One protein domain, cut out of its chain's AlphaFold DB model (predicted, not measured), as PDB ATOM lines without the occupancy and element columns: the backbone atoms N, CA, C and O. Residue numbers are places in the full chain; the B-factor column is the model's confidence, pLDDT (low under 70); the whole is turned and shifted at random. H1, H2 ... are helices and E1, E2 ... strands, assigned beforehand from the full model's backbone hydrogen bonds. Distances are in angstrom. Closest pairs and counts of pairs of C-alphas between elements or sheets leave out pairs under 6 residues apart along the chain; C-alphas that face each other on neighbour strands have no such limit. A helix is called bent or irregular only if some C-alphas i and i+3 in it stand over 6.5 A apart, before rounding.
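What this domain is: This is residues 183 to 369 of the 372 residues of a protein of Campylobacter jejuni (UniProt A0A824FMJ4). One long helix, H1, runs through the core along one face of a very small parallel sheet, and H6 crosses H1 on the side away from that sheet. H5 meets one end of H1 and H8 the other, while residues 224 to 232, 336 to 341 of H7 and 343 to 349 stick out. The 187 printed residues hold nine named helices and three named strands, in the order E1 H1 E2 H2 H3 H4 H5 E3 H6 H7 H8 H9; the sheet order is E2 E1 E3. The class is mostly helix, with under half of the residues in named elements. The whole is compact, with a radius of gyration of the C-alphas of 18.0 A and spans of 51 by 47 by 30 A.

Where its parts are: E1, residues 183 to 185, begins at C-alpha 183 (471.311, 572.716, 404.906). H1, residues 191 to 208, is 25.4 A long and ends at C-alpha 208 (478.839, 576.676, 409.713). E2 is residues 212 to 214, H2 219 to 223, H3 243 to 246, H4 249 to 255, H5 278 to 283 and E3 291 to 293. H6, residues 311 to 324, measures 20.1 A, and H7, residues 329 to 342, measures 19.8 A. H8, residues 356 to 359, is irregular, but only just: C-alphas 356 and 359 are 6.51 A apart. H9, residues 362 to 367, ends at C-alpha 367 (458.736, 578.044, 370.649).

How they stand to each other: E1, the inner strand, is parallel to E2 at 22 degrees, with N 185 and O 213 2.9 A apart, and to E3 at 27 degrees, with N 184 and O 292 2.9 A apart. H1 is on the sheet at a height of 8.1 A, over E2 and E1, along the strands at 7 degrees to E1 on the local plane. E1, H1 and E2 form a strand-helix-strand unit, two parallel neighbour strands joined through a helix, with a right-handed crossover. H1, the hub, touches H6 about perpendicular at 76 degrees, closest at the C-alphas of Met 199 and Ile 321, 6.1 A. It touches H5 with residues 204 to 208 alone, closest at the C-alphas of Thr 208 and Lys 282, 5.3 A. It touches H8 with residues 191 to 192 alone, closest at the C-alphas of Phe 191 and Asp 357, 6.2 A. H8 and H9 only just touch, only at the corner, with 3 pairs of C-alphas within 8 A, closest Ile 358 and Tyr 364, 5.8 A. H4 only grazes the sheet, with residues 252 to 255. H3 touches H7, closest at the C-alphas of Ile 246 and Tyr 331, 5.8 A; H2 touches no helix. Every O i to N i+4 pair is within hydrogen-bond range in H1, H2, H4, H5, H6 and H7, and 1 of 2 in H9; H3 and H8 are too short for such a pair.

The domain as a whole: The C-alphas of Lys 289 and Gly 346 are the farthest apart, 52.3 A. The printed part has no cut. The links H2 to H3, H4 to H5, E3 to H6 and H7 to H8 are long. Mean pLDDT of the printed part is 78.8; residues 218 to 241, 258 to 262 and 349 to 369 are under 70.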
ATOM      1  N   ILE A 183     471.878 571.697 405.787       95.38
ATOM      2  CA  ILE A 183     471.311 572.716 404.906       95.38
ATOM      3  C   ILE A 183     470.880 572.041 403.608       95.38
ATOM      4  O   ILE A 183     471.688 571.383 402.952       95.38
ATOM      5  N   ILE A 184     469.619 572.222 403.216       93.81
ATOM      6  CA  ILE A 184     469.047 571.554 402.047       93.81
ATOM      7  C   ILE A 184     468.505 572.568 401.049       93.81
ATOM      8  O   ILE A 184     467.588 573.328 401.350       93.81
ATOM      9  N   MET A 185     469.015 572.548 399.819       93.06
ATOM     10  CA  MET A 185     468.382 573.252 398.702       93.06
ATOM     11  C   MET A 185     467.275 572.372 398.106       93.06
ATOM     12  O   MET A 185     467.555 571.308 397.565       93.06
ATOM     13  N   ALA A 186     466.016 572.809 398.199       90.56
ATOM     14  CA  ALA A 186     464.853 572.106 397.637       90.56
ATOM     15  C   ALA A 186     463.905 573.064 396.890       90.56
ATOM     16  O   ALA A 186     462.682 572.900 396.905       90.56
ATOM     17  N   LYS A 187     464.469 574.097 396.255       87.38
ATOM     18  CA  LYS A 187     463.708 575.216 395.688       87.38
ATOM     19  C   LYS A 187     462.953 574.807 394.411       87.38
ATOM     20  O   LYS A 187     463.597 574.363 393.460       87.38
ATOM     21  N   PRO A 188     461.617 574.970 394.339       82.81
ATOM     22  CA  PRO A 188     460.814 574.560 393.183       82.81
ATOM     23  C   PRO A 188     460.784 575.601 392.043       82.81
ATOM     24  O   PRO A 188     459.773 575.746 391.372       82.81
ATOM     25  N   ASP A 189     461.887 576.307 391.787       77.31
ATOM     26  CA  ASP A 189     461.960 577.387 390.782       77.31
ATOM     27  C   ASP A 189     462.756 576.989 389.524       77.31
ATOM     28  O   ASP A 189     463.235 575.861 389.413       77.31
ATOM     29  N   GLY A 190     462.924 577.917 388.578       76.81
ATOM     30  CA  GLY A 190     463.820 577.772 387.425       76.81
ATOM     31  C   GLY A 190     465.308 577.665 387.795       76.81
ATOM     32  O   GLY A 190     465.718 577.859 388.946       76.81
ATOM     33  N   PHE A 191     466.145 577.369 386.799       79.50
ATOM     34  CA  PHE A 191     467.556 577.017 386.982       79.50
ATOM     35  C   PHE A 191     468.348 578.093 387.735       79.50
ATOM     36  O   PHE A 191     469.050 577.772 388.692       79.50
ATOM     37  N   GLY A 192     468.211 579.368 387.354       80.56
ATOM     38  CA  GLY A 192     468.964 580.465 387.976       80.56
ATOM     39  C   GLY A 192     468.661 580.635 389.468       80.56
ATOM     40  O   GLY A 192     469.569 580.821 390.273       80.56
ATOM     41  N   MET A 193     467.391 580.484 389.852       83.75
ATOM     42  CA  MET A 193     466.956 580.582 391.248       83.75
ATOM     43  C   MET A 193     467.455 579.398 392.080       83.75
ATOM     44  O   MET A 193     467.916 579.582 393.208       83.75
ATOM     45  N   ARG A 194     467.409 578.181 391.516       88.12
ATOM     46  CA  ARG A 194     467.974 576.981 392.153       88.12
ATOM     47  C   ARG A 194     469.486 577.081 392.303       88.12
ATOM     48  O   ARG A 194     470.017 576.699 393.339       88.12
ATOM     49  N   LEU A 195     470.169 577.604 391.287       89.69
ATOM     50  CA  LEU A 195     471.614 577.797 391.300       89.69
ATOM     51  C   LEU A 195     472.025 578.795 392.387       89.69
ATOM     52  O   LEU A 195     472.924 578.486 393.165       89.69
ATOM     53  N   PHE A 196     471.326 579.929 392.506       91.62
ATOM     54  CA  PHE A 196     471.561 580.871 393.602       91.62
ATOM     55  C   PHE A 196     471.352 580.206 394.967       91.62
ATOM     56  O   PHE A 196     472.232 580.267 395.823       91.62
ATOM     57  N   ALA A 197     470.228 579.506 395.157       93.56
ATOM     58  CA  ALA A 197     469.943 578.828 396.421       93.56
ATOM     59  C   ALA A 197     470.978 577.742 396.757       93.56
ATOM     60  O   ALA A 197     471.353 577.564 397.913       93.56
ATOM     61  N   MET A 198     471.489 577.041 395.745       94.94
ATOM     62  CA  MET A 198     472.565 576.070 395.910       94.94
ATOM     63  C   MET A 198     473.873 576.738 396.325       94.94
ATOM     64  O   MET A 198     474.535 576.254 397.239       94.94
ATOM     65  N   MET A 199     474.230 577.864 395.702       96.94
ATOM     66  CA  MET A 199     475.399 578.643 396.106       96.94
ATOM     67  C   MET A 199     475.259 579.148 397.546       96.94
ATOM     68  O   MET A 199     476.204 579.048 398.322       96.94
ATOM     69  N   ALA A 200     474.076 579.632 397.935       96.69
ATOM     70  CA  ALA A 200     473.815 580.087 399.297       96.69
ATOM     71  C   ALA A 200     473.937 578.941 400.309       96.69
ATOM     72  O   ALA A 200     474.595 579.093 401.335       96.69
ATOM     73  N   GLY A 201     473.369 577.773 399.998       97.12
ATOM     74  CA  GLY A 201     473.458 576.601 400.863       97.12
ATOM     75  C   GLY A 201     474.882 576.058 401.016       97.12
ATOM     76  O   GLY A 201     475.298 575.753 402.133       97.12
ATOM     77  N   LEU A 202     475.655 576.000 399.926       97.62
ATOM     78  CA  LEU A 202     477.072 575.624 399.965       97.62
ATOM     79  C   LEU A 202     477.903 576.623 400.780       97.62
ATOM     80  O   LEU A 202     478.719 576.211 401.600       97.62
ATOM     81  N   LEU A 203     477.670 577.927 400.604       97.81
ATOM     82  CA  LEU A 203     478.361 578.964 401.371       97.81
ATOM     83  C   LEU A 203     478.070 578.844 402.871       97.81
ATOM     84  O   LEU A 203     478.983 578.841 403.695       97.81
ATOM     85  N   LEU A 204     476.795 578.693 403.228       97.31
ATOM     86  CA  LEU A 204     476.379 578.476 404.609       97.31
ATOM     87  C   LEU A 204     477.013 577.211 405.193       97.31
ATOM     88  O   LEU A 204     477.463 577.230 406.337       97.31
ATOM     89  N   SER A 205     477.106 576.136 404.412       96.88
ATOM     90  CA  SER A 205     477.769 574.897 404.822       96.88
ATOM     91  C   SER A 205     479.242 575.115 405.160       96.88
ATOM     92  O   SER A 205     479.675 574.695 406.230       96.88
ATOM     93  N   GLU A 206     479.991 575.859 404.341       96.19
ATOM     94  CA  GLU A 206     481.401 576.167 404.628       96.19
ATOM     95  C   GLU A 206     481.582 577.051 405.865       96.19
ATOM     96  O   GLU A 206     482.527 576.863 406.629       96.19
ATOM     97  N   LYS A 207     480.675 578.005 406.096       96.38
ATOM     98  CA  LYS A 207     480.774 578.924 407.242       96.38
ATOM     99  C   LYS A 207     480.318 578.299 408.562       96.38
ATOM    100  O   LYS A 207     480.740 578.748 409.624       96.38
ATOM    101  N   THR A 208     479.459 577.279 408.515       95.69
ATOM    102  CA  THR A 208     478.839 576.676 409.713       95.69
ATOM    103  C   THR A 208     479.315 575.254 410.006       95.69
ATOM    104  O   THR A 208     479.116 574.764 411.120       95.69
ATOM    105  N   ASN A 209     479.962 574.595 409.040       92.75
ATOM    106  CA  ASN A 209     480.268 573.161 409.019       92.75
ATOM    107  C   ASN A 209     479.033 572.243 409.069       92.75
ATOM    108  O   ASN A 209     479.169 571.045 409.323       92.75
ATOM    109  N   LEU A 210     477.830 572.769 408.817       92.38
ATOM    110  CA  LEU A 210     476.651 571.932 408.598       92.38
ATOM    111  C   LEU A 210     476.749 571.263 407.219       92.38
ATOM    112  O   LEU A 210     477.091 571.945 406.253       92.38
ATOM    113  N   PRO A 211     476.434 569.965 407.074       93.12
ATOM    114  CA  PRO A 211     476.398 569.314 405.767       93.12
ATOM    115  C   PRO A 211     475.427 570.014 404.808       93.12
ATOM    116  O   PRO A 211     474.342 570.422 405.219       93.12
ATOM    117  N   PHE A 212     475.794 570.116 403.531       94.31
ATOM    118  CA  PHE A 212     474.913 570.607 402.470       94.31
ATOM    119  C   PHE A 212     474.397 569.464 401.605       94.31
ATOM    120  O   PHE A 212     475.185 568.614 401.188       94.31
ATOM    121  N   TYR A 213     473.111 569.506 401.263       93.31
ATOM    122  CA  TYR A 213     472.496 568.637 400.264       93.31
ATOM    123  C   TYR A 213     471.573 569.420 399.332       93.31
ATOM    124  O   TYR A 213     471.102 570.510 399.662       93.31
ATOM    125  N   PHE A 214     471.265 568.852 398.168       91.94
ATOM    126  CA  PHE A 214     470.241 569.406 397.293       91.94
ATOM    127  C   PHE A 214     469.312 568.339 396.723       91.94
ATOM    128  O   PHE A 214     469.728 567.235 396.369       91.94
ATOM    129  N   LYS A 215     468.043 568.721 396.592       88.56
ATOM    130  CA  LYS A 215     466.998 567.988 395.888       88.56
ATOM    131  C   LYS A 215     466.720 568.688 394.565       88.56
ATOM    132  O   LYS A 215     466.583 569.909 394.503       88.56
ATOM    133  N   TRP A 216     466.594 567.907 393.500       83.75
ATOM    134  CA  TRP A 216     466.333 568.415 392.155       83.75
ATOM    135  C   TRP A 216     464.975 567.909 391.669       83.75
ATOM    136  O   TRP A 216     464.885 566.905 390.971       83.75
ATOM    137  N   GLY A 217     463.901 568.588 392.088       70.88
ATOM    138  CA  GLY A 217     462.529 568.173 391.771       70.88
ATOM    139  C   GLY A 217     462.248 568.164 390.265       70.88
ATOM    140  O   GLY A 217     462.712 569.069 389.554       70.88
ATOM    141  N   LYS A 218     461.480 567.163 389.808       61.47
ATOM    142  CA  LYS A 218     460.970 567.068 388.432       61.47
ATOM    143  C   LYS A 218     459.845 568.083 388.236       61.47
ATOM    144  O   LYS A 218     459.128 568.421 389.170       61.47
ATOM    145  N   ILE A 219     459.684 568.571 387.009       53.06
ATOM    146  CA  ILE A 219     458.656 569.566 386.645       53.06
ATOM    147  C   ILE A 219     457.243 569.054 386.972       53.06
ATOM    148  O   ILE A 219     456.392 569.825 387.407       53.06
ATOM    149  N   GLU A 220     457.023 567.749 386.808       50.19
ATOM    150  CA  GLU A 220     455.765 567.059 387.119       50.19
ATOM    151  C   GLU A 220     455.360 567.211 388.596       50.19
ATOM    152  O   GLU A 220     454.175 567.346 388.895       50.19
ATOM    153  N   ASP A 221     456.336 567.281 389.505       48.25
ATOM    154  CA  ASP A 221     456.101 567.409 390.948       48.25
ATOM    155  C   ASP A 221     455.796 568.857 391.372       48.25
ATOM    156  O   ASP A 221     455.185 569.086 392.413       48.25
ATOM    157  N   VAL A 222     456.223 569.845 390.574       47.03
ATOM    158  CA  VAL A 222     456.068 571.281 390.877       47.03
ATOM    159  C   VAL A 222     454.691 571.808 390.462       47.03
ATOM    160  O   VAL A 222     454.180 572.742 391.072       47.03
ATOM    161  N   ILE A 223     454.080 571.220 389.431       45.81
ATOM    162  CA  ILE A 223     452.859 571.759 388.807       45.81
ATOM    163  C   ILE A 223     451.576 571.166 389.416       45.81
ATOM    164  O   ILE A 223     450.501 571.743 389.268       45.81
ATOM    165  N   GLY A 224     451.664 570.066 390.171       40.59
ATOM    166  CA  GLY A 224     450.480 569.381 390.690       40.59
ATOM    167  C   GLY A 224     449.572 568.861 389.563       40.59
ATOM    168  O   GLY A 224     449.819 569.071 388.380       40.59
ATOM    169  N   ASN A 225     448.516 568.133 389.925       38.47
ATOM    170  CA  ASN A 225     447.570 567.491 389.000       38.47
ATOM    171  C   ASN A 225     446.733 568.485 388.159       38.47
ATOM    172  O   ASN A 225     445.508 568.482 388.233       38.47
ATOM    173  N   THR A 226     447.340 569.315 387.315       41.88
ATOM    174  CA  THR A 226     446.628 570.125 386.316       41.88
ATOM    175  C   THR A 226     446.875 569.567 384.922       41.88
ATOM    176  O   THR A 226     447.405 570.246 384.045       41.88
ATOM    177  N   HIS A 227     446.467 568.316 384.692       43.09
ATOM    178  CA  HIS A 227     446.381 567.756 383.339       43.09
ATOM    179  C   HIS A 227     445.436 568.561 382.421       43.09
ATOM    180  O   HIS A 227     445.557 568.469 381.204       43.09
ATOM    181  N   GLU A 228     444.557 569.407 382.971       41.41
ATOM    182  CA  GLU A 228     443.589 570.199 382.199       41.41
ATOM    183  C   GLU A 228     444.123 571.539 381.655       41.41
ATOM    184  O   GLU A 228     443.557 572.067 380.699       41.41
ATOM    185  N   MET A 229     445.234 572.089 382.167       41.19
ATOM    186  CA  MET A 229     445.751 573.397 381.700       41.19
ATOM    187  C   MET A 229     446.626 573.329 380.435       41.19
ATOM    188  O   MET A 229     447.003 574.366 379.891       41.19
ATOM    189  N   PHE A 230     446.927 572.132 379.925       43.59
ATOM    190  CA  PHE A 230     447.886 571.932 378.828       43.59
ATOM    191  C   PHE A 230     447.329 572.185 377.416       43.59
ATOM    192  O   PHE A 230     448.099 572.218 376.460       43.59
ATOM    193  N   ASN A 231     446.019 572.407 377.265       39.56
ATOM    194  CA  ASN A 231     445.395 572.596 375.948       39.56
ATOM    195  C   ASN A 231     445.395 574.046 375.438       39.56
ATOM    196  O   ASN A 231     444.933 574.298 374.326       39.56
ATOM    197  N   SER A 232     445.931 575.008 376.195       38.94
ATOM    198  CA  SER A 232     446.115 576.378 375.707       38.94
ATOM    199  C   SER A 232     447.593 576.759 375.757       38.94
ATOM    200  O   SER A 232     448.258 576.599 376.775       38.94
ATOM    201  N   ILE A 233     448.107 577.273 374.642       41.44
ATOM    202  CA  ILE A 233     449.522 577.555 374.319       41.44
ATOM    203  C   ILE A 233     450.196 578.577 375.278       41.44
ATOM    204  O   ILE A 233     451.336 578.980 375.086       41.44
ATOM    205  N   LYS A 234     449.522 579.007 376.350       37.50
ATOM    206  CA  LYS A 234     449.952 580.109 377.221       37.50
ATOM    207  C   LYS A 234     450.878 579.726 378.379       37.50
ATOM    208  O   LYS A 234     451.421 580.629 379.003       37.50
ATOM    209  N   HIS A 235     451.106 578.441 378.653       40.06
ATOM    210  CA  HIS A 235     452.024 578.030 379.718       40.06
ATOM    211  C   HIS A 235     453.013 576.975 379.234       40.06
ATOM    212  O   HIS A 235     452.682 575.800 379.100       40.06
ATOM    213  N   ILE A 236     454.253 577.409 378.996       43.78
ATOM    214  CA  ILE A 236     455.383 576.505 378.799       43.78
ATOM    215  C   ILE A 236     456.042 576.305 380.178       43.78
ATOM    216  O   ILE A 236     456.478 577.286 380.780       43.78
ATOM    217  N   PRO A 237     456.059 575.083 380.738       47.06
ATOM    218  CA  PRO A 237     456.553 574.841 382.094       47.06
ATOM    219  C   PRO A 237     458.083 574.899 382.154       47.06
ATOM    220  O   PRO A 237     458.729 574.389 381.238       47.06
ATOM    221  N   PHE A 238     458.655 575.476 383.223       50.91
ATOM    222  CA  PHE A 238     460.102 575.644 383.455       50.91
ATOM    223  C   PHE A 238     460.924 574.457 382.922       50.91
ATOM    224  O   PHE A 238     460.881 573.379 383.505       50.91
ATOM    225  N   ALA A 239     461.657 574.606 381.814       50.47
ATOM    226  CA  ALA A 239     462.441 573.503 381.255       50.47
ATOM    227  C   ALA A 239     463.721 573.272 382.069       50.47
ATOM    228  O   ALA A 239     464.787 573.811 381.785       50.47
ATOM    229  N   LEU A 240     463.617 572.418 383.080       63.59
ATOM    230  CA  LEU A 240     464.748 571.932 383.858       63.59
ATOM    231  C   LEU A 240     465.267 570.623 383.254       63.59
ATOM    232  O   LEU A 240     464.520 569.658 383.080       63.59
ATOM    233  N   GLY A 241     466.562 570.585 382.939       64.06
ATOM    234  CA  GLY A 241     467.250 569.344 382.587       64.06
ATOM    235  C   GLY A 241     467.258 568.352 383.755       64.06
ATOM    236  O   GLY A 241     467.066 568.726 384.919       64.06
ATOM    237  N   LYS A 242     467.512 567.072 383.452       77.44
ATOM    238  CA  LYS A 242     467.752 566.060 384.490       77.44
ATOM    239  C   LYS A 242     468.967 566.470 385.331       77.44
ATOM    240  O   LYS A 242     469.859 567.163 384.852       77.44
ATOM    241  N   VAL A 243     469.057 566.007 386.575       84.50
ATOM    242  CA  VAL A 243     470.200 566.362 387.438       84.50
ATOM    243  C   VAL A 243     471.554 566.000 386.793       84.50
ATOM    244  O   VAL A 243     472.455 566.836 386.750       84.50
ATOM    245  N   GLY A 244     471.655 564.818 386.169       83.25
ATOM    246  CA  GLY A 244     472.855 564.350 385.450       83.25
ATOM    247  C   GLY A 244     473.149 565.063 384.127       83.25
ATOM    248  O   GLY A 244     474.251 564.972 383.596       83.25
ATOM    249  N   ASP A 245     472.182 565.804 383.593       81.56
ATOM    250  CA  ASP A 245     472.373 566.653 382.418       81.56
ATOM    251  C   ASP A 245     473.127 567.952 382.778       81.56
ATOM    252  O   ASP A 245     473.786 568.560 381.928       81.56
ATOM    253  N   ILE A 246     473.041 568.373 384.044       84.50
ATOM    254  CA  ILE A 246     473.525 569.664 384.545       84.50
ATOM    255  C   ILE A 246     474.811 569.492 385.354       84.50
ATOM    256  O   ILE A 246     475.791 570.190 385.097       84.50
ATOM    257  N   PHE A 247     474.831 568.561 386.307       90.19
ATOM    258  CA  PHE A 247     475.937 568.381 387.251       90.19
ATOM    259  C   PHE A 247     476.807 567.175 386.894       90.19
ATOM    260  O   PHE A 247     476.352 566.243 386.231       90.19
ATOM    261  N   SER A 248     478.076 567.206 387.306       90.00
ATOM    262  CA  SER A 248     478.961 566.051 387.169       90.00
ATOM    263  C   SER A 248     478.525 564.929 388.108       90.00
ATOM    264  O   SER A 248     477.897 565.165 389.140       90.00
ATOM    265  N   GLU A 249     478.901 563.701 387.767       83.19
ATOM    266  CA  GLU A 249     478.604 562.535 388.595       83.19
ATOM    267  C   GLU A 249     479.194 562.666 390.009       83.19
ATOM    268  O   GLU A 249     478.487 562.439 390.984       83.19
ATOM    269  N   GLU A 250     480.433 563.153 390.127       85.19
ATOM    270  CA  GLU A 250     481.094 563.439 391.411       85.19
ATOM    271  C   GLU A 250     480.277 564.411 392.285       85.19
ATOM    272  O   GLU A 250     480.090 564.196 393.485       85.19
ATOM    273  N   PHE A 251     479.747 565.486 391.689       88.88
ATOM    274  CA  PHE A 251     478.957 566.476 392.423       88.88
ATOM    275  C   PHE A 251     477.628 565.904 392.909       88.88
ATOM    276  O   PHE A 251     477.197 566.178 394.033       88.88
ATOM    277  N   ILE A 252     476.995 565.096 392.057       88.19
ATOM    278  CA  ILE A 252     475.748 564.402 392.365       88.19
ATOM    279  C   ILE A 252     475.982 563.429 393.518       88.19
ATOM    280  O   ILE A 252     475.303 563.531 394.533       88.19
ATOM    281  N   GLN A 253     476.986 562.557 393.427       81.69
ATOM    282  CA  GLN A 253     477.306 561.592 394.485       81.69
ATOM    283  C   GLN A 253     477.545 562.275 395.841       81.69
ATOM    284  O   GLN A 253     477.095 561.791 396.885       81.69
ATOM    285  N   LYS A 254     478.206 563.437 395.832       85.19
ATOM    286  CA  LYS A 254     478.528 564.170 397.056       85.19
ATOM    287  C   LYS A 254     477.304 564.822 397.708       85.19
ATOM    288  O   LYS A 254     477.096 564.652 398.915       85.19
ATOM    289  N   TYR A 255     476.508 565.562 396.933       91.00
ATOM    290  CA  TYR A 255     475.516 566.499 397.479       91.00
ATOM    291  C   TYR A 255     474.057 566.186 397.126       91.00
ATOM    292  O   TYR A 255     473.162 566.710 397.789       91.00
ATOM    293  N   TYR A 256     473.785 565.376 396.104       88.56
ATOM    294  CA  TYR A 256     472.415 565.090 395.679       88.56
ATOM    295  C   TYR A 256     471.733 564.110 396.637       88.56
ATOM    296  O   TYR A 256     472.331 563.124 397.077       88.56
ATOM    297  N   ILE A 257     470.464 564.378 396.939       83.44
ATOM    298  CA  ILE A 257     469.578 563.466 397.662       83.44
ATOM    299  C   ILE A 257     468.324 563.216 396.822       83.44
ATOM    300  O   ILE A 257     467.605 564.152 396.464       83.44
ATOM    301  N   ASP A 258     468.075 561.946 396.501       68.12
ATOM    302  CA  ASP A 258     466.862 561.501 395.812       68.12
ATOM    303  C   ASP A 258     465.895 560.859 396.816       68.12
ATOM    304  O   ASP A 258     466.324 560.304 397.825       68.12
ATOM    305  N   ASP A 259     464.592 560.947 396.553       58.97
ATOM    306  CA  ASP A 259     463.550 560.161 397.244       58.97
ATOM    307  C   ASP A 259     463.389 560.294 398.782       58.97
ATOM    308  O   ASP A 259     462.659 559.521 399.408       58.97
ATOM    309  N   CYS A 260     463.948 561.326 399.424       64.44
ATOM    310  CA  CYS A 260     463.654 561.588 400.839       64.44
ATOM    311  C   CYS A 260     462.221 562.139 401.016       64.44
ATOM    312  O   CYS A 260     461.949 563.313 400.737       64.44
ATOM    313  N   LYS A 261     461.299 561.285 401.487       62.25
ATOM    314  CA  LYS A 261     459.871 561.612 401.695       62.25
ATOM    315  C   LYS A 261     459.634 562.751 402.688       62.25
ATOM    316  O   LYS A 261     458.632 563.448 402.566       62.25
ATOM    317  N   ASP A 262     460.557 562.954 403.622       67.88
ATOM    318  CA  ASP A 262     460.441 563.962 404.678       67.88
ATOM    319  C   ASP A 262     460.907 565.365 404.237       67.88
ATOM    320  O   ASP A 262     460.799 566.326 405.001       67.88
ATOM    321  N   ILE A 263     461.413 565.507 403.002       81.06
ATOM    322  CA  ILE A 263     461.878 566.781 402.441       81.06
ATOM    323  C   ILE A 263     460.961 567.197 401.293       81.06
ATOM    324  O   ILE A 263     461.025 566.668 400.173       81.06
ATOM    325  N   SER A 264     460.122 568.189 401.572       84.06
ATOM    326  CA  SER A 264     459.269 568.845 400.588       84.06
ATOM    327  C   SER A 264     460.025 569.931 399.820       84.06
ATOM    328  O   SER A 264     461.107 570.378 400.204       84.06
ATOM    329  N   SER A 265     459.462 570.357 398.691       85.75
ATOM    330  CA  SER A 265     459.936 571.565 398.020       85.75
ATOM    331  C   SER A 265     459.679 572.796 398.890       85.75
ATOM    332  O   SER A 265     458.604 572.925 399.474       85.75
ATOM    333  N   ASN A 266     460.652 573.702 398.969       87.69
ATOM    334  CA  ASN A 266     460.576 574.900 399.807       87.69
ATOM    335  C   ASN A 266     461.464 576.019 399.230       87.69
ATOM    336  O   ASN A 266     462.554 575.749 398.728       87.69
ATOM    337  N   HIS A 267     461.006 577.275 399.295       87.38
ATOM    338  CA  HIS A 267     461.756 578.447 398.820       87.38
ATOM    339  C   HIS A 267     462.852 578.930 399.791       87.38
ATOM    340  O   HIS A 267     463.654 579.781 399.403       87.38
ATOM    341  N   GLY A 268     462.908 578.391 401.014       90.38
ATOM    342  CA  GLY A 268     463.942 578.682 402.008       90.38
ATOM    343  C   GLY A 268     463.733 579.985 402.773       90.38
ATOM    344  O   GLY A 268     464.707 580.654 403.107       90.38
ATOM    345  N   PHE A 269     462.478 580.374 403.025       92.00
ATOM    346  CA  PHE A 269     462.164 581.627 403.720       92.00
ATOM    347  C   PHE A 269     462.545 581.616 405.203       92.00
ATOM    348  O   PHE A 269     462.980 582.644 405.713       92.00
ATOM    349  N   GLY A 270     462.433 580.472 405.887       91.62
ATOM    350  CA  GLY A 270     462.593 580.389 407.343       91.62
ATOM    351  C   GLY A 270     463.955 580.866 407.852       91.62
ATOM    352  O   GLY A 270     464.031 581.611 408.829       91.62
ATOM    353  N   ILE A 271     465.040 580.512 407.158       93.44
ATOM    354  CA  ILE A 271     466.403 580.833 407.607       93.44
ATOM    355  C   ILE A 271     466.681 582.346 407.696       93.44
ATOM    356  O   ILE A 271     467.437 582.770 408.570       93.44
ATOM    357  N   HIS A 272     466.024 583.173 406.877       92.62
ATOM    358  CA  HIS A 272     466.302 584.611 406.756       92.62
ATOM    359  C   HIS A 272     465.152 585.522 407.221       92.62
ATOM    360  O   HIS A 272     465.150 586.708 406.906       92.62
ATOM    361  N   GLN A 273     464.184 584.999 407.987       90.50
ATOM    362  CA  GLN A 273     463.099 585.818 408.564       90.50
ATOM    363  C   GLN A 273     463.589 586.845 409.592       90.50
ATOM    364  O   GLN A 273     462.970 587.885 409.786       90.50
ATOM    365  N   GLU A 274     464.712 586.553 410.243       90.31
ATOM    366  CA  GLU A 274     465.331 587.380 411.276       90.31
ATOM    367  C   GLU A 274     466.838 587.403 411.044       90.31
ATOM    368  O   GLU A 274     467.386 586.440 410.487       90.31
ATOM    369  N   LYS A 275     467.502 588.472 411.502       93.69
ATOM    370  CA  LYS A 275     468.964 588.558 411.472       93.69
ATOM    371  C   LYS A 275     469.584 587.462 412.338       93.69
ATOM    372  O   LYS A 275     469.070 587.160 413.410       93.69
ATOM    373  N   LYS A 276     470.657 586.842 411.845       94.81
ATOM    374  CA  LYS A 276     471.343 585.715 412.499       94.81
ATOM    375  C   LYS A 276     472.850 585.842 412.357       94.81
ATOM    376  O   LYS A 276     473.342 586.376 411.374       94.81
ATOM    377  N   THR A 277     473.604 585.271 413.277       97.06
ATOM    378  CA  THR A 277     475.029 584.984 413.075       97.06
ATOM    379  C   THR A 277     475.204 583.603 412.434       97.06
ATOM    380  O   THR A 277     474.309 582.755 412.475       97.06
ATOM    381  N   PHE A 278     476.390 583.301 411.893       97.06
ATOM    382  CA  PHE A 278     476.705 581.925 411.476       97.06
ATOM    383  C   PHE A 278     476.604 580.920 412.637       97.06
ATOM    384  O   PHE A 278     476.289 579.751 412.415       97.06
ATOM    385  N   ASN A 279     476.841 581.364 413.874       96.12
ATOM    386  CA  ASN A 279     476.720 580.512 415.050       96.12
ATOM    387  C   ASN A 279     475.254 580.156 415.351       96.12
ATOM    388  O   ASN A 279     474.974 579.013 415.708       96.12
ATOM    389  N   ASP A 280     474.318 581.081 415.131       95.44
ATOM    390  CA  ASP A 280     472.880 580.810 415.283       95.44
ATOM    391  C   ASP A 280     472.398 579.821 414.218       95.44
ATOM    392  O   ASP A 280     471.684 578.867 414.516       95.44
ATOM    393  N   ILE A 281     472.866 579.972 412.973       95.62
ATOM    394  CA  ILE A 281     472.548 579.025 411.893       95.62
ATOM    395  C   ILE A 281     473.066 577.623 412.234       95.62
ATOM    396  O   ILE A 281     472.362 576.640 412.003       95.62
ATOM    397  N   LYS A 282     474.275 577.529 412.801       94.69
ATOM    398  CA  LYS A 282     474.905 576.263 413.189       94.69
ATOM    399  C   LYS A 282     474.161 575.546 414.319       94.69
ATOM    400  O   LYS A 282     474.036 574.325 414.268       94.69
ATOM    401  N   ASN A 283     473.717 576.286 415.335       92.25
ATOM    402  CA  ASN A 283     473.193 575.704 416.576       92.25
ATOM    403  C   ASN A 283     471.656 575.678 416.648       92.25
ATOM    404  O   ASN A 283     471.101 574.978 417.495       92.25
ATOM    405  N   GLY A 284     470.970 576.396 415.756       88.12
ATOM    406  CA  GLY A 284     469.520 576.531 415.767       88.12
ATOM    407  C   GLY A 284     469.023 577.629 416.726       88.12
ATOM    408  O   GLY A 284     469.820 578.419 417.230       88.12
ATOM    409  N   PRO A 285     467.704 577.698 416.986       90.75
ATOM    410  CA  PRO A 285     466.682 576.713 416.619       90.75
ATOM    411  C   PRO A 285     466.517 576.571 415.102       90.75
ATOM    412  O   PRO A 285     466.535 577.561 414.382       90.75
ATOM    413  N   PHE A 286     466.379 575.333 414.622       91.38
ATOM    414  CA  PHE A 286     466.248 575.017 413.195       91.38
ATOM    415  C   PHE A 286     464.800 575.165 412.701       91.38
ATOM    416  O   PHE A 286     463.865 574.871 413.446       91.38
ATOM    417  N   GLU A 287     464.614 575.536 411.427       91.69
ATOM    418  CA  GLU A 287     463.293 575.551 410.766       91.69
ATOM    419  C   GLU A 287     462.635 574.162 410.755       91.69
ATOM    420  O   GLU A 287     461.421 574.039 410.905       91.69
ATOM    421  N   GLN A 288     463.434 573.110 410.573       89.62
ATOM    422  CA  GLN A 288     462.986 571.721 410.530       89.62
ATOM    423  C   GLN A 288     463.786 570.870 411.514       89.62
ATOM    424  O   GLN A 288     464.934 571.176 411.832       89.62
ATOM    425  N   LYS A 289     463.224 569.727 411.940       86.06
ATOM    426  CA  LYS A 289     463.924 568.777 412.831       86.06
ATOM    427  C   LYS A 289     465.288 568.333 412.288       86.06
ATOM    428  O   LYS A 289     466.177 568.016 413.066       86.06
ATOM    429  N   TRP A 290     465.432 568.306 410.966       86.56
ATOM    430  CA  TRP A 290     466.655 567.923 410.265       86.56
ATOM    431  C   TRP A 290     467.557 569.113 409.882       86.56
ATOM    432  O   TRP A 290     468.656 568.878 409.380       86.56
ATOM    433  N   GLY A 291     467.139 570.372 410.089       92.31
ATOM    434  CA  GLY A 291     467.946 571.562 409.783       92.31
ATOM    435  C   GLY A 291     467.220 572.681 409.023       92.31
ATOM    436  O   GLY A 291     466.075 573.013 409.326       92.31
ATOM    437  N   TRP A 292     467.922 573.299 408.067       95.06
ATOM    438  CA  TRP A 292     467.488 574.496 407.335       95.06
ATOM    439  C   TRP A 292     467.265 574.241 405.849       95.06
ATOM    440  O   TRP A 292     468.052 573.547 405.201       95.06
ATOM    441  N   TYR A 293     466.285 574.925 405.261       95.06
ATOM    442  CA  TYR A 293     466.260 575.094 403.813       95.06
ATOM    443  C   TYR A 293     467.214 576.210 403.372       95.06
ATOM    444  O   TYR A 293     467.299 577.267 403.997       95.06
ATOM    445  N   ALA A 294     467.931 575.978 402.273       95.19
ATOM    446  CA  ALA A 294     468.802 576.981 401.675       95.19
ATOM    447  C   ALA A 294     467.966 578.141 401.093       95.19
ATOM    448  O   ALA A 294     466.974 577.880 400.403       95.19
ATOM    449  N   PRO A 295     468.357 579.404 401.327       94.00
ATOM    450  CA  PRO A 295     467.571 580.561 400.916       94.00
ATOM    451  C   PRO A 295     467.732 580.862 399.425       94.00
ATOM    452  O   PRO A 295     468.805 580.675 398.855       94.00
ATOM    453  N   GLY A 296     466.670 581.366 398.795       86.88
ATOM    454  CA  GLY A 296     466.729 581.948 397.453       86.88
ATOM    455  C   GLY A 296     467.092 583.439 397.450       86.88
ATOM    456  O   GLY A 296     467.336 584.040 398.495       86.88
ATOM    457  N   ILE A 297     467.108 584.045 396.257       82.25
ATOM    458  CA  ILE A 297     467.442 585.469 396.063       82.25
ATOM    459  C   ILE A 297     466.426 586.417 396.713       82.25
ATOM    460  O   ILE A 297     466.712 587.593 396.908       82.25
ATOM    461  N   GLU A 298     465.243 585.916 397.057       81.81
ATOM    462  CA  GLU A 298     464.195 586.666 397.743       81.81
ATOM    463  C   GLU A 298     464.652 587.175 399.119       81.81
ATOM    464  O   GLU A 298     464.231 588.249 399.536       81.81
ATOM    465  N   GLY A 299     465.559 586.449 399.786       74.00
ATOM    466  CA  GLY A 299     466.213 586.899 401.019       74.00
ATOM    467  C   GLY A 299     467.393 587.849 400.789       74.00
ATOM    468  O   GLY A 299     468.007 588.318 401.746       74.00
ATOM    469  N   GLY A 300     467.733 588.132 399.529       84.25
ATOM    470  CA  GLY A 300     468.938 588.852 399.135       84.25
ATOM    471  C   GLY A 300     470.228 588.060 399.368       84.25
ATOM    472  O   GLY A 300     470.219 586.853 399.627       84.25
ATOM    473  N   ALA A 301     471.367 588.746 399.253       88.12
ATOM    474  CA  ALA A 301     472.663 588.182 399.619       88.12
ATOM    475  C   ALA A 301     472.704 587.855 401.122       88.12
ATOM    476  O   ALA A 301     472.017 588.492 401.921       88.12
ATOM    477  N   LEU A 302     473.540 586.889 401.526       94.44
ATOM    478  CA  LEU A 302     473.655 586.498 402.938       94.44
ATOM    479  C   LEU A 302     474.018 587.689 403.842       94.44
ATOM    480  O   LEU A 302     473.567 587.752 404.977       94.44
ATOM    481  N   SER A 303     474.773 588.667 403.336       94.44
ATOM    482  CA  SER A 303     475.121 589.906 404.050       94.44
ATOM    483  C   SER A 303     473.922 590.753 404.489       94.44
ATOM    484  O   SER A 303     474.052 591.566 405.400       94.44
ATOM    485  N   ASN A 304     472.746 590.582 403.877       94.12
ATOM    486  CA  ASN A 304     471.556 591.365 404.225       94.12
ATOM    487  C   ASN A 304     470.963 590.955 405.577       94.12
ATOM    488  O   ASN A 304     470.302 591.756 406.242       94.12
ATOM    489  N   TRP A 305     471.186 589.705 405.978       95.06
ATOM    490  CA  TRP A 305     470.557 589.110 407.153       95.06
ATOM    491  C   TRP A 305     471.533 588.331 408.042       95.06
ATOM    492  O   TRP A 305     471.154 587.958 409.151       95.06
ATOM    493  N   ILE A 306     472.789 588.135 407.625       96.62
ATOM    494  CA  ILE A 306     473.848 587.608 408.488       96.62
ATOM    495  C   ILE A 306     474.619 588.748 409.149       96.62
ATOM    496  O   ILE A 306     475.272 589.556 408.488       96.62
ATOM    497  N   GLU A 307     474.576 588.794 410.475       95.56
ATOM    498  CA  GLU A 307     475.234 589.833 411.260       95.56
ATOM    499  C   GLU A 307     476.757 589.767 411.136       95.56
ATOM    500  O   GLU A 307     477.373 588.702 411.206       95.56
ATOM    501  N   GLY A 308     477.374 590.934 410.940       91.81
ATOM    502  CA  GLY A 308     478.823 591.057 410.783       91.81
ATOM    503  C   GLY A 308     479.367 590.541 409.446       91.81
ATOM    504  O   GLY A 308     480.583 590.564 409.254       91.81
ATOM    505  N   TYR A 309     478.515 590.104 408.511       95.31
ATOM    506  CA  TYR A 309     478.962 589.618 407.209       95.31
ATOM    507  C   TYR A 309     478.890 590.709 406.138       95.31
ATOM    508  O   TYR A 309     477.820 591.131 405.711       95.31
ATOM    509  N   ASN A 310     480.059 591.187 405.717       94.25
ATOM    510  CA  ASN A 310     480.184 592.262 404.739       94.25
ATOM    511  C   ASN A 310     479.740 591.826 403.326       94.25
ATOM    512  O   ASN A 310     480.033 590.714 402.892       94.25
ATOM    513  N   GLU A 311     479.076 592.727 402.596       92.38
ATOM    514  CA  GLU A 311     478.536 592.472 401.255       92.38
ATOM    515  C   GLU A 311     479.616 592.161 400.206       92.38
ATOM    516  O   GLU A 311     479.498 591.184 399.466       92.38
ATOM    517  N   GLU A 312     480.708 592.929 400.169       94.12
ATOM    518  CA  GLU A 312     481.820 592.682 399.244       94.12
ATOM    519  C   GLU A 312     482.440 591.302 399.499       94.12
ATOM    520  O   GLU A 312     482.687 590.532 398.564       94.12
ATOM    521  N   GLN A 313     482.639 590.954 400.774       95.25
ATOM    522  CA  GLN A 313     483.112 589.625 401.156       95.25
ATOM    523  C   GLN A 313     482.107 588.533 400.769       95.25
ATOM    524  O   GLN A 313     482.512 587.475 400.291       95.25
ATOM    525  N   CYS A 314     480.807 588.786 400.930       94.44
ATOM    526  CA  CYS A 314     479.753 587.848 400.558       94.44
ATOM    527  C   CYS A 314     479.781 587.523 399.060       94.44
ATOM    528  O   CYS A 314     479.727 586.348 398.694       94.44
ATOM    529  N   TYR A 315     479.938 588.524 398.188       92.88
ATOM    530  CA  TYR A 315     480.040 588.287 396.745       92.88
ATOM    531  C   TYR A 315     481.338 587.583 396.340       92.88
ATOM    532  O   TYR A 315     481.304 586.711 395.469       92.88
ATOM    533  N   LYS A 316     482.471 587.900 396.985       95.62
ATOM    534  CA  LYS A 316     483.734 587.168 396.774       95.62
ATOM    535  C   LYS A 316     483.585 585.694 397.147       95.62
ATOM    536  O   LYS A 316     483.953 584.824 396.362       95.62
ATOM    537  N   ASP A 317     482.983 585.415 398.299       96.38
ATOM    538  CA  ASP A 317     482.737 584.046 398.748       96.38
ATOM    539  C   ASP A 317     481.773 583.312 397.799       96.38
ATOM    540  O   ASP A 317     482.024 582.165 397.432       96.38
ATOM    541  N   PHE A 318     480.718 583.977 397.313       94.62
ATOM    542  CA  PHE A 318     479.836 583.414 396.289       94.62
ATOM    543  C   PHE A 318     480.577 583.060 394.995       94.62
ATOM    544  O   PHE A 318     480.339 581.990 394.432       94.62
ATOM    545  N   ALA A 319     481.488 583.919 394.530       92.44
ATOM    546  CA  ALA A 319     482.292 583.645 393.341       92.44
ATOM    547  C   ALA A 319     483.172 582.394 393.522       92.44
ATOM    548  O   ALA A 319     483.277 581.575 392.605       92.44
ATOM    549  N   GLU A 320     483.755 582.199 394.708       96.62
ATOM    550  CA  GLU A 320     484.528 580.993 395.026       96.62
ATOM    551  C   GLU A 320     483.649 579.741 395.138       96.62
ATOM    552  O   GLU A 320     484.010 578.682 394.618       96.62
ATOM    553  N   ILE A 321     482.462 579.851 395.739       96.50
ATOM    554  CA  ILE A 321     481.494 578.748 395.797       96.50
ATOM    555  C   ILE A 321     481.039 578.330 394.398       96.50
ATOM    556  O   ILE A 321     480.958 577.134 394.116       96.50
ATOM    557  N   TYR A 322     480.792 579.282 393.494       94.12
ATOM    558  CA  TYR A 322     480.386 578.970 392.123       94.12
ATOM    559  C   TYR A 322     481.409 578.075 391.407       94.12
ATOM    560  O   TYR A 322     481.031 577.098 390.762       94.12
ATOM    561  N   LYS A 323     482.713 578.323 391.600       92.50
ATOM    562  CA  LYS A 323     483.803 577.497 391.036       92.50
ATOM    563  C   LYS A 323     483.842 576.065 391.594       92.50
ATOM    564  O   LYS A 323     484.411 575.166 390.966       92.50
ATOM    565  N   LYS A 324     483.269 575.839 392.781       93.81
ATOM    566  CA  LYS A 324     483.193 574.518 393.428       93.81
ATOM    567  C   LYS A 324     482.038 573.671 392.895       93.81
ATOM    568  O   LYS A 324     482.073 572.451 393.052       93.81
ATOM    569  N   ILE A 325     481.052 574.279 392.233       94.31
ATOM    570  CA  ILE A 325     479.975 573.547 391.563       94.31
ATOM    571  C   ILE A 325     480.558 572.852 390.332       94.31
ATOM    572  O   ILE A 325     481.030 573.496 389.395       94.31
ATOM    573  N   LYS A 326     480.538 571.515 390.325       93.75
ATOM    574  CA  LYS A 326     481.040 570.737 389.188       93.75
ATOM    575  C   LYS A 326     479.892 570.427 388.236       93.75
ATOM    576  O   LYS A 326     479.014 569.615 388.520       93.75
ATOM    577  N   PHE A 327     479.905 571.110 387.100       92.25
ATOM    578  CA  PHE A 327     478.952 570.907 386.014       92.25
ATOM    579  C   PHE A 327     479.331 569.704 385.141       92.25
ATOM    580  O   PHE A 327     480.506 569.341 385.053       92.25
ATOM    581  N   SER A 328     478.344 569.102 384.475       90.56
ATOM    582  CA  SER A 328     478.545 568.001 383.526       90.56
ATOM    583  C   SER A 328     479.395 568.452 382.329       90.56
ATOM    584  O   SER A 328     479.397 569.630 381.971       90.56
ATOM    585  N   ASN A 329     480.066 567.521 381.641       88.88
ATOM    586  CA  ASN A 329     480.846 567.842 380.431       88.88
ATOM    587  C   ASN A 329     479.995 568.557 379.371       88.88
ATOM    588  O   ASN A 329     480.437 569.501 378.720       88.88
ATOM    589  N   LYS A 330     478.734 568.134 379.228       83.69
ATOM    590  CA  LYS A 330     477.765 568.762 378.327       83.69
ATOM    591  C   LYS A 330     477.524 570.223 378.702       83.69
ATOM    592  O   LYS A 330     477.516 571.079 377.822       83.69
ATOM    593  N   TYR A 331     477.355 570.511 379.987       83.75
ATOM    594  CA  TYR A 331     477.090 571.860 380.474       83.75
ATOM    595  C   TYR A 331     478.339 572.754 380.407       83.75
ATOM    596  O   TYR A 331     478.255 573.902 379.975       83.75
ATOM    597  N   GLN A 332     479.519 572.213 380.716       87.75
ATOM    598  CA  GLN A 332     480.795 572.914 380.532       87.75
ATOM    599  C   GLN A 332     481.031 573.303 379.066       87.75
ATOM    600  O   GLN A 332     481.463 574.420 378.786       87.75
ATOM    601  N   ASN A 333     480.681 572.427 378.118       87.69
ATOM    602  CA  ASN A 333     480.756 572.745 376.692       87.69
ATOM    603  C   ASN A 333     479.835 573.910 376.302       87.69
ATOM    604  O   ASN A 333     480.215 574.721 375.460       87.69
ATOM    605  N   ILE A 334     478.654 574.024 376.921       82.38
ATOM    606  CA  ILE A 334     477.735 575.151 376.700       82.38
ATOM    607  C   ILE A 334     478.349 576.452 377.218       82.38
ATOM    608  O   ILE A 334     478.351 577.440 376.488       82.38
ATOM    609  N   ILE A 335     478.902 576.446 378.435       83.50
ATOM    610  CA  ILE A 335     479.581 577.617 379.015       83.50
ATOM    611  C   ILE A 335     480.719 578.063 378.094       83.50
ATOM    612  O   ILE A 335     480.751 579.213 377.664       83.50
ATOM    613  N   LYS A 336     481.588 577.128 377.696       87.06
ATOM    614  CA  LYS A 336     482.714 577.408 376.800       87.06
ATOM    615  C   LYS A 336     482.254 577.966 375.453       87.06
ATOM    616  O   LYS A 336     482.859 578.896 374.929       87.06
ATOM    617  N   TYR A 337     481.185 577.412 374.883       87.12
ATOM    618  CA  TYR A 337     480.610 577.916 373.638       87.12
ATOM    619  C   TYR A 337     480.060 579.341 373.797       87.12
ATOM    620  O   TYR A 337     480.283 580.185 372.927       87.12
ATOM    621  N   ALA A 338     479.381 579.629 374.910       82.75
ATOM    622  CA  ALA A 338     478.870 580.961 375.214       82.75
ATOM    623  C   ALA A 338     480.011 581.979 375.366       82.75
ATOM    624  O   ALA A 338     479.960 583.036 374.745       82.75
ATOM    625  N   GLU A 339     481.074 581.635 376.095       83.81
ATOM    626  CA  GLU A 339     482.269 582.477 376.262       83.81
ATOM    627  C   GLU A 339     482.986 582.738 374.931       83.81
ATOM    628  O   GLU A 339     483.330 583.877 374.616       83.81
ATOM    629  N   GLN A 340     483.163 581.699 374.107       86.50
ATOM    630  CA  GLN A 340     483.753 581.821 372.769       86.50
ATOM    631  C   GLN A 340     482.902 582.656 371.813       86.50
ATOM    632  O   GLN A 340     483.428 583.249 370.874       86.50
ATOM    633  N   THR A 341     481.585 582.648 371.997       84.06
ATOM    634  CA  THR A 341     480.675 583.475 371.207       84.06
ATOM    635  C   THR A 341     480.754 584.920 371.682       84.06
ATOM    636  O   THR A 341     480.947 585.811 370.864       84.06
ATOM    637  N   ALA A 342     480.705 585.146 372.996       81.94
ATOM    638  CA  ALA A 342     480.814 586.468 373.604       81.94
ATOM    639  C   ALA A 342     482.127 587.176 373.241       81.94
ATOM    640  O   ALA A 342     482.103 588.349 372.885       81.94
ATOM    641  N   SER A 343     483.262 586.467 373.238       83.50
ATOM    642  CA  SER A 343     484.561 587.058 372.881       83.50
ATOM    643  C   SER A 343     484.653 587.525 371.424       83.50
ATOM    644  O   SER A 343     485.481 588.373 371.101       83.50
ATOM    645  N   LYS A 344     483.789 587.008 370.542       85.94
ATOM    646  CA  LYS A 344     483.685 587.439 369.140       85.94
ATOM    647  C   LYS A 344     482.751 588.632 368.945       85.94
ATOM    648  O   LYS A 344     482.762 589.213 367.866       85.94
ATOM    649  N   LEU A 345     481.939 588.979 369.947       81.75
ATOM    650  CA  LEU A 345     480.905 590.013 369.838       81.75
ATOM    651  C   LEU A 345     481.409 591.442 370.113       81.75
ATOM    652  O   LEU A 345     480.611 592.370 370.050       81.75
ATOM    653  N   GLY A 346     482.712 591.651 370.349       76.06
ATOM    654  CA  GLY A 346     483.260 592.982 370.638       76.06
ATOM    655  C   GLY A 346     482.641 593.597 371.899       76.06
ATOM    656  O   GLY A 346     482.347 592.883 372.856       76.06
ATOM    657  N   GLU A 347     482.432 594.915 371.913       78.56
ATOM    658  CA  GLU A 347     481.590 595.556 372.928       78.56
ATOM    659  C   GLU A 347     480.115 595.297 372.605       78.56
ATOM    660  O   GLU A 347     479.613 595.713 371.562       78.56
ATOM    661  N   PHE A 348     479.404 594.619 373.505       71.06
ATOM    662  CA  PHE A 348     477.981 594.345 373.344       71.06
ATOM    663  C   PHE A 348     477.216 594.635 374.633       71.06
ATOM    664  O   PHE A 348     477.726 594.462 375.740       71.06
ATOM    665  N   ILE A 349     475.953 595.036 374.486       61.16
ATOM    666  CA  ILE A 349     475.010 595.112 375.599       61.16
ATOM    667  C   ILE A 349     474.260 593.784 375.661       61.16
ATOM    668  O   ILE A 349     473.472 593.454 374.774       61.16
ATOM    669  N   ALA A 350     474.500 593.014 376.720       63.69
ATOM    670  CA  ALA A 350     473.709 591.832 377.023       63.69
ATOM    671  C   ALA A 350     472.391 592.256 377.685       63.69
ATOM    672  O   ALA A 350     472.368 592.619 378.861       63.69
ATOM    673  N   ILE A 351     471.276 592.191 376.957       51.56
ATOM    674  CA  ILE A 351     469.953 592.327 377.574       51.56
ATOM    675  C   ILE A 351     469.572 590.960 378.147       51.56
ATOM    676  O   ILE A 351     469.214 590.040 377.412       51.56
ATOM    677  N   HIS A 352     469.659 590.812 379.472       56.00
ATOM    678  CA  HIS A 352     469.117 589.642 380.160       56.00
ATOM    679  C   HIS A 352     467.585 589.713 380.125       56.00
ATOM    680  O   HIS A 352     466.959 590.364 380.959       56.00
ATOM    681  N   ILE A 353     466.966 589.025 379.169       48.97
ATOM    682  CA  ILE A 353     465.525 588.764 379.195       48.97
ATOM    683  C   ILE A 353     465.322 587.561 380.123       48.97
ATOM    684  O   ILE A 353     465.888 586.496 379.878       48.97
ATOM    685  N   ARG A 354     464.570 587.734 381.221       47.69
ATOM    686  CA  ARG A 354     464.270 586.661 382.192       47.69
ATOM    687  C   ARG A 354     463.767 585.413 381.449       47.69
ATOM    688  O   ARG A 354     462.655 585.417 380.932       47.69
ATOM    689  N   GLY A 355     464.587 584.362 381.392       51.78
ATOM    690  CA  GLY A 355     464.253 583.147 380.638       51.78
ATOM    691  C   GLY A 355     465.405 582.161 380.424       51.78
ATOM    692  O   GLY A 355     465.410 581.445 379.427       51.78
ATOM    693  N   ALA A 356     466.386 582.083 381.329       48.44
ATOM    694  CA  ALA A 356     467.483 581.107 381.217       48.44
ATOM    695  C   ALA A 356     467.001 579.634 381.160       48.44
ATOM    696  O   ALA A 356     467.740 578.759 380.714       48.44
ATOM    697  N   ASP A 357     465.745 579.368 381.537       48.59
ATOM    698  CA  ASP A 357     465.084 578.058 381.442       48.59
ATOM    699  C   ASP A 357     464.816 577.597 379.988       48.59
ATOM    700  O   ASP A 357     464.456 576.448 379.754       48.59
ATOM    701  N   ILE A 358     465.008 578.464 378.986       51.03
ATOM    702  CA  ILE A 358     464.618 578.225 377.581       51.03
ATOM    703  C   ILE A 358     465.644 577.366 376.806       51.03
ATOM    704  O   ILE A 358     465.346 576.836 375.735       51.03
ATOM    705  N   VAL A 359     466.859 577.167 377.329       51.09
ATOM    706  CA  VAL A 359     467.977 576.611 376.535       51.09
ATOM    707  C   VAL A 359     467.938 575.078 376.403       51.09
ATOM    708  O   VAL A 359     468.542 574.518 375.484       51.09
ATOM    709  N   TYR A 360     467.228 574.368 377.290       50.72
ATOM    710  CA  TYR A 360     467.480 572.933 377.486       50.72
ATOM    711  C   TYR A 360     466.541 571.974 376.739       50.72
ATOM    712  O   TYR A 360     466.931 570.845 376.438       50.72
ATOM    713  N   SER A 361     465.317 572.391 376.408       50.34
ATOM    714  CA  SER A 361     464.316 571.499 375.806       50.34
ATOM    715  C   SER A 361     464.144 571.742 374.301       50.34
ATOM    716  O   SER A 361     464.051 572.877 373.830       50.34
ATOM    717  N   SER A 362     464.073 570.657 373.523       49.72
ATOM    718  CA  SER A 362     463.804 570.699 372.077       49.72
ATOM    719  C   SER A 362     462.451 571.337 371.747       49.72
ATOM    720  O   SER A 362     462.302 571.931 370.678       49.72
ATOM    721  N   THR A 363     461.496 571.285 372.678       43.59
ATOM    722  CA  THR A 363     460.205 571.982 372.601       43.59
ATOM    723  C   THR A 363     460.395 573.504 372.570       43.59
ATOM    724  O   THR A 363     459.725 574.195 371.808       43.59
ATOM    725  N   TYR A 364     461.362 574.035 373.323       48.81
ATOM    726  CA  TYR A 364     461.601 575.476 373.450       48.81
ATOM    727  C   TYR A 364     462.381 576.080 372.282       48.81
ATOM    728  O   TYR A 364     462.062 577.190 371.860       48.81
ATOM    729  N   LYS A 365     463.320 575.331 371.681       48.72
ATOM    730  CA  LYS A 365     464.007 575.751 370.438       48.72
ATOM    731  C   LYS A 365     463.037 576.029 369.283       48.72
ATOM    732  O   LYS A 365     463.384 576.761 368.364       48.72
ATOM    733  N   LYS A 366     461.839 575.431 369.316       42.59
ATOM    734  CA  LYS A 366     460.760 575.700 368.355       42.59
ATOM    735  C   LYS A 366     459.843 576.843 368.801       42.59
ATOM    736  O   LYS A 366     459.339 577.560 367.948       42.59
ATOM    737  N   ALA A 367     459.639 577.027 370.106       41.59
ATOM    738  CA  ALA A 367     458.736 578.044 370.649       41.59
ATOM    739  C   ALA A 367     459.301 579.474 370.568       41.59
ATOM    740  O   ALA A 367     458.533 580.413 370.376       41.59
ATOM    741  N   SER A 368     460.628 579.655 370.636       38.28
ATOM    742  CA  SER A 368     461.265 580.983 370.561       38.28
ATOM    743  C   SER A 368     461.119 581.689 369.204       38.28
ATOM    744  O   SER A 368     461.527 582.837 369.077       38.28
ATOM    745  N   LEU A 369     460.559 581.020 368.191       36.22
ATOM    746  CA  LEU A 369     460.281 581.582 366.864       36.22
ATOM    747  C   LEU A 369     458.808 581.976 366.652       36.22
ATOM    748  O   LEU A 369     458.498 582.559 365.623       36.22
TER     749      LEU A 369